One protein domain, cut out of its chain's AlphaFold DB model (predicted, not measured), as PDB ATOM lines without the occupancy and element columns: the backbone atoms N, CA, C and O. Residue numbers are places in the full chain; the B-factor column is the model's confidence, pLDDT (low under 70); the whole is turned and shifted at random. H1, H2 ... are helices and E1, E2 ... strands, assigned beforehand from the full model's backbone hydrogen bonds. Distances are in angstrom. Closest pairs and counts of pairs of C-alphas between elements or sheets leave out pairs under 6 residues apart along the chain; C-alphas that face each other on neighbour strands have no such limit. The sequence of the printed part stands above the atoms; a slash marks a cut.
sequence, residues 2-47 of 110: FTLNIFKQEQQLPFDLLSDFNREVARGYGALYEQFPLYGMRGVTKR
ATOM      1  N   PHE A   2     163.387  90.992 188.277       80.56
ATOM      2  CA  PHE A   2     163.556  91.025 186.810       80.56
ATOM      3  C   PHE A   2     162.212  90.889 186.083       80.56
ATOM      4  O   PHE A   2     161.966  91.595 185.114       80.56
ATOM      5  N   THR A   3     161.300  90.071 186.618       89.94
ATOM      6  CA  THR A   3     159.973  89.824 186.040       89.94
ATOM      7  C   THR A   3     159.134  91.091 185.875       89.94
ATOM      8  O   THR A   3     158.655  91.348 184.779       89.94
ATOM      9  N   LEU A   4     158.996  91.922 186.919       92.19
ATOM     10  CA  LEU A   4     158.209  93.163 186.825       92.19
ATOM     11  C   LEU A   4     158.823  94.176 185.852       92.19
ATOM     12  O   LEU A   4     158.088  94.891 185.181       92.19
ATOM     13  N   ASN A   5     160.157  94.221 185.749       91.88
ATOM     14  CA  ASN A   5     160.832  95.130 184.825       91.88
ATOM     15  C   ASN A   5     160.557  94.746 183.366       91.88
ATOM     16  O   ASN A   5     160.168  95.602 182.579       91.88
ATOM     17  N   ILE A   6     160.694  93.459 183.027       94.12
ATOM     18  CA  ILE A   6     160.353  92.955 181.690       94.12
ATOM     19  C   ILE A   6     158.861  93.150 181.405       94.12
ATOM     20  O   ILE A   6     158.512  93.675 180.356       94.12
ATOM     21  N   PHE A   7     157.980  92.842 182.363       94.69
ATOM     22  CA  PHE A   7     156.538  93.039 182.195       94.69
ATOM     23  C   PHE A   7     156.175  94.509 181.929       94.69
ATOM     24  O   PHE A   7     155.400  94.793 181.018       94.69
ATOM     25  N   LYS A   8     156.782  95.458 182.660       93.75
ATOM     26  CA  LYS A   8     156.617  96.899 182.401       93.75
ATOM     27  C   LYS A   8     157.064  97.272 180.985       93.75
ATOM     28  O   LYS A   8     156.366  98.038 180.325       93.75
ATOM     29  N   GLN A   9     158.203  96.745 180.528       93.62
ATOM     30  CA  GLN A   9     158.746  97.011 179.192       93.62
ATOM     31  C   GLN A   9     157.858  96.442 178.078       93.62
ATOM     32  O   GLN A   9     157.538  97.158 177.134       93.62
ATOM     33  N   GLU A  10     157.424  95.187 178.198       96.31
ATOM     34  CA  GLU A  10     156.597  94.513 177.190       96.31
ATOM     35  C   GLU A  10     155.197  95.122 177.076       96.31
ATOM     36  O   GLU A  10     154.679  95.265 175.971       96.31
ATOM     37  N   GLN A  11     154.595  95.507 178.204       96.44
ATOM     38  CA  GLN A  11     153.259  96.112 178.247       96.44
ATOM     39  C   GLN A  11     153.282  97.643 178.102       96.44
ATOM     40  O   GLN A  11     152.227  98.270 178.132       96.44
ATOM     41  N   GLN A  12     154.470  98.247 177.969       95.06
ATOM     42  CA  GLN A  12     154.675  99.694 177.817       95.06
ATOM     43  C   GLN A  12     153.940 100.525 178.886       95.06
ATOM     44  O   GLN A  12     153.347 101.564 178.599       95.06
ATOM     45  N   LEU A  13     153.954 100.056 180.138       92.81
ATOM     46  CA  LEU A  13     153.169 100.683 181.205       92.81
ATOM     47  C   LEU A  13     153.788 102.029 181.628       92.81
ATOM     48  O   LEU A  13     154.986 102.080 181.929       92.81
ATOM     49  N   PRO A  14     152.986 103.106 181.739       93.38
ATOM     50  CA  PRO A  14     153.482 104.453 182.034       93.38
ATOM     51  C   PRO A  14     153.754 104.697 183.529       93.38
ATOM     52  O   PRO A  14     154.087 105.810 183.925       93.38
ATOM     53  N   PHE A  15     153.604 103.674 184.369       93.19
ATOM     54  CA  PHE A  15     153.730 103.756 185.823       93.19
ATOM     55  C   PHE A  15     154.684 102.692 186.371       93.19
ATOM     56  O   PHE A  15     155.058 101.734 185.689       93.19
ATOM     57  N   ASP A  16     155.118 102.882 187.613       93.00
ATOM     58  CA  ASP A  16     156.023 101.959 188.287       93.00
ATOM     59  C   ASP A  16     155.304 100.726 188.827       93.00
ATOM     60  O   ASP A  16     154.152 100.776 189.252       93.00
ATOM     61  N   LEU A  17     156.019  99.600 188.813       94.06
ATOM     62  CA  LEU A  17     155.566  98.341 189.386       94.06
ATOM     63  C   LEU A  17     156.427  98.010 190.598       94.06
ATOM     64  O   LEU A  17     157.647  97.888 190.492       94.06
ATOM     65  N   LEU A  18     155.774  97.836 191.742       92.25
ATOM     66  CA  LEU A  18     156.425  97.510 193.004       92.25
ATOM     67  C   LEU A  18     156.265  96.022 193.318       92.25
ATOM     68  O   LEU A  18     155.246  95.406 193.007       92.25
ATOM     69  N   SER A  19     157.286  95.441 193.946       93.06
ATOM     70  CA  SER A  19     157.290  94.035 194.352       93.06
ATOM     71  C   SER A  19     157.092  93.915 195.859       93.06
ATOM     72  O   SER A  19     158.028  94.151 196.617       93.06
ATOM     73  N   ASP A  20     155.925  93.446 196.295       93.25
ATOM     74  CA  ASP A  20     155.666  93.075 197.694       93.25
ATOM     75  C   ASP A  20     156.064  91.610 197.966       93.25
ATOM     76  O   ASP A  20     155.229  90.745 198.225       93.25
ATOM     77  N   PHE A  21     157.360  91.301 197.847       89.50
ATOM     78  CA  PHE A  21     157.858  89.919 197.962       89.50
ATOM     79  C   PHE A  21     157.580  89.307 199.346       89.50
ATOM     80  O   PHE A  21     157.218  88.134 199.444       89.50
ATOM     81  N   ASN A  22     157.686  90.118 200.402       91.56
ATOM     82  CA  ASN A  22     157.457  89.693 201.786       91.56
ATOM     83  C   ASN A  22     155.974  89.733 202.204       91.56
ATOM     84  O   ASN A  22     155.641  89.298 203.308       91.56
ATOM     85  N   ARG A  23     155.069  90.193 201.325       92.62
ATOM     86  CA  ARG A  23     153.614  90.268 201.566       92.62
ATOM     87  C   ARG A  23     153.250  91.147 202.763       92.62
ATOM     88  O   ARG A  23     152.261  90.892 203.455       92.62
ATOM     89  N   GLU A  24     154.086  92.131 203.062       95.00
ATOM     90  CA  GLU A  24     153.889  93.036 204.192       95.00
ATOM     91  C   GLU A  24     152.860  94.101 203.827       95.00
ATOM     92  O   GLU A  24     151.944  94.364 204.607       95.00
ATOM     93  N   VAL A  25     152.943  94.630 202.603       94.00
ATOM     94  CA  VAL A  25     152.019  95.654 202.106       94.00
ATOM     95  C   VAL A  25     150.628  95.061 201.913       94.00
ATOM     96  O   VAL A  25     149.656  95.580 202.454       94.00
ATOM     97  N   ALA A  26     150.518  93.926 201.223       94.94
ATOM     98  CA  ALA A  26     149.246  93.252 200.992       94.94
ATOM     99  C   ALA A  26     148.524  92.918 202.307       94.94
ATOM    100  O   ALA A  26     147.307  93.078 202.399       94.94
ATOM    101  N   ARG A  27     149.262  92.501 203.346       95.19
ATOM    102  CA  ARG A  27     148.691  92.259 204.678       95.19
ATOM    103  C   ARG A  27     148.297  93.559 205.377       95.19
ATOM    104  O   ARG A  27     147.190  93.633 205.901       95.19
ATOM    105  N   GLY A  28     149.167  94.570 205.361       94.81
ATOM    106  CA  GLY A  28     148.914  95.869 205.990       94.81
ATOM    107  C   GLY A  28     147.680  96.581 205.430       94.81
ATOM    108  O   GLY A  28     146.938  97.202 206.182       94.81
ATOM    109  N   TYR A  29     147.410  96.413 204.135       93.69
ATOM    110  CA  TYR A  29     146.247  96.984 203.450       93.69
ATOM    111  C   TYR A  29     145.019  96.053 203.434       93.69
ATOM    112  O   TYR A  29     144.033  96.339 202.758       93.69
ATOM    113  N   GLY A  30     145.055  94.913 204.139       94.12
ATOM    114  CA  GLY A  30     143.940  93.953 204.176       94.12
ATOM    115  C   GLY A  30     143.637  93.273 202.829       94.12
ATOM    116  O   GLY A  30     142.592  92.642 202.658       94.12
ATOM    117  N   ALA A  31     144.558  93.367 201.872       95.62
ATOM    118  CA  ALA A  31     144.426  92.912 200.496       95.62
ATOM    119  C   ALA A  31     145.197  91.606 200.241       95.62
ATOM    120  O   ALA A  31     145.778  91.425 199.178       95.62
ATOM    121  N   LEU A  32     145.218  90.672 201.196       94.75
ATOM    122  CA  LEU A  32     145.888  89.378 201.045       94.75
ATOM    123  C   LEU A  32     144.875  88.228 201.000       94.75
ATOM    124  O   LEU A  32     143.978  88.135 201.840       94.75
ATOM    125  N   TYR A  33     145.033  87.322 200.037       90.88
ATOM    126  CA  TYR A  33     144.477  85.977 200.107       90.88
ATOM    127  C   TYR A  33     145.448  85.076 200.869       90.88
ATOM    128  O   TYR A  33     146.513  84.737 200.352       90.88
ATOM    129  N   GLU A  34     145.064  84.631 202.067       88.69
ATOM    130  CA  GLU A  34     145.807  83.578 202.779       88.69
ATOM    131  C   GLU A  34     145.859  82.297 201.937       88.69
ATOM    132  O   GLU A  34     146.922  81.710 201.718       88.69
ATOM    133  N   GLN A  35     144.714  81.942 201.352       87.81
ATOM    134  CA  GLN A  35     144.591  80.906 200.341       87.81
ATOM    135  C   GLN A  35     143.817  81.455 199.146       87.81
ATOM    136  O   GLN A  35     142.680  81.909 199.279       87.81
ATOM    137  N   PHE A  36     144.457  81.448 197.981       84.88
ATOM    138  CA  PHE A  36     143.832  81.870 196.740       84.88
ATOM    139  C   PHE A  36     142.875  80.767 196.259       84.88
ATOM    140  O   PHE A  36     143.269  79.596 196.269       84.88
ATOM    141  N   PRO A  37     141.640  81.102 195.833       80.06
ATOM    142  CA  PRO A  37     140.638  80.099 195.459       80.06
ATOM    143  C   PRO A  37     141.051  79.214 194.279       80.06
ATOM    144  O   PRO A  37     140.568  78.093 194.147       80.06
ATOM    145  N   LEU A  38     141.954  79.706 193.426       80.00
ATOM    146  CA  LEU A  38     142.420  79.005 192.236       80.00
ATOM    147  C   LEU A  38     143.855  78.496 192.424       80.00
ATOM    148  O   LEU A  38     144.686  79.124 193.081       80.00
ATOM    149  N   TYR A  39     144.166  77.358 191.806       79.19
ATOM    150  CA  TYR A  39     145.534  76.839 191.658       79.19
ATOM    151  C   TYR A  39     146.313  76.583 192.967       79.19
ATOM    152  O   TYR A  39     147.529  76.417 192.936       79.19
ATOM    153  N   GLY A  40     145.640  76.543 194.125       80.62
ATOM    154  CA  GLY A  40     146.252  76.206 195.417       80.62
ATOM    155  C   GLY A  40     147.309  77.202 195.914       80.62
ATOM    156  O   GLY A  40     148.094  76.870 196.803       80.62
ATOM    157  N   MET A  41     147.349  78.411 195.351       85.62
ATOM    158  CA  MET A  41     148.355  79.414 195.697       85.62
ATOM    159  C   MET A  41     148.081  80.021 197.078       85.62
ATOM    160  O   MET A  41     146.934  80.182 197.493       85.62
ATOM    161  N   ARG A  42     149.142  80.385 197.803       86.69
ATOM    162  CA  ARG A  42     149.048  81.019 199.128       86.69
ATOM    163  C   ARG A  42     149.719  82.378 199.131       86.69
ATOM    164  O   ARG A  42     150.806  82.516 198.566       86.69
ATOM    165  N   GLY A  43     149.107  83.333 199.825       87.69
ATOM    166  CA  GLY A  43     149.600  84.703 199.958       87.69
ATOM    167  C   GLY A  43     149.618  85.465 198.637       87.69
ATOM    168  O   GLY A  43     150.618  86.096 198.304       87.69
ATOM    169  N   VAL A  44     148.531  85.351 197.875       91.12
ATOM    170  CA  VAL A  44     148.313  86.121 196.645       91.12
ATOM    171  C   VAL A  44     147.623  87.427 197.018       91.12
ATOM    172  O   VAL A  44     146.656  87.414 197.777       91.12
ATOM    173  N   THR A  45     148.093  88.557 196.503       93.00
ATOM    174  CA  THR A  45     147.438  89.849 196.739       93.00
ATOM    175  C   THR A  45     146.071  89.879 196.050       93.00
ATOM    176  O   THR A  45     145.937  89.493 194.888       93.00
ATOM    177  N   LYS A  46     145.040  90.321 196.773       94.69
ATOM    178  CA  LYS A  46     143.702  90.587 196.241       94.69
ATOM    179  C   LYS A  46     143.768  91.726 195.233       94.69
ATOM    180  O   LYS A  46     144.562  92.651 195.395       94.69
ATOM    181  N   ARG A  47     142.896  91.701 194.223       95.44
ATOM    182  CA  ARG A  47     142.714  92.881 193.378       95.44
ATOM    183  C   ARG A  47     142.142  93.997 194.250       95.44
ATOM    184  O   ARG A  47     141.120  93.808 194.904       95.44
TER     185      ARG A  47
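Overview. This is residues 2 to 47 of the 110 residues of the protein "Hypothetical protein" of Rotaria sp. Silwood1 (UniProt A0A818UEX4). Helix H1 stands off from a small head, the hairpin of E1 and E2 with short helix H2 at one end. Of 46 printed residues under half are in named elements: two helices, then two antiparallel strands, class mixed. The whole is loose, radius of gyration of the C-alphas 12.4 A, spans 31 by 24 by 17 A.

Arrangement. H1, residues 3 to 10, is apart from H2, residues 24 to 28, E1, residues 32 to 35, and E2, residues 42 to 45. The closest C-alphas of H2 and E1, Ala 26 and Leu 32, are 5.1 A apart. E1 and E2 form an antiparallel hairpin, with N 33 and O 44 within hydrogen-bond range, 2.8 A. In H1 and H2 every O i to N i+4 pair is within range.

Along the chain. H1, 10.6 A long, begins at C-alpha 3 (159.973, 89.824, 186.040); E2, 9.3 A long, ends at C-alpha 45 (147.438, 89.849, 196.739).

Size, cuts and confidence. The printed part has no cut, the link H1 to H2 is long, and no printed residue is under pLDDT 70.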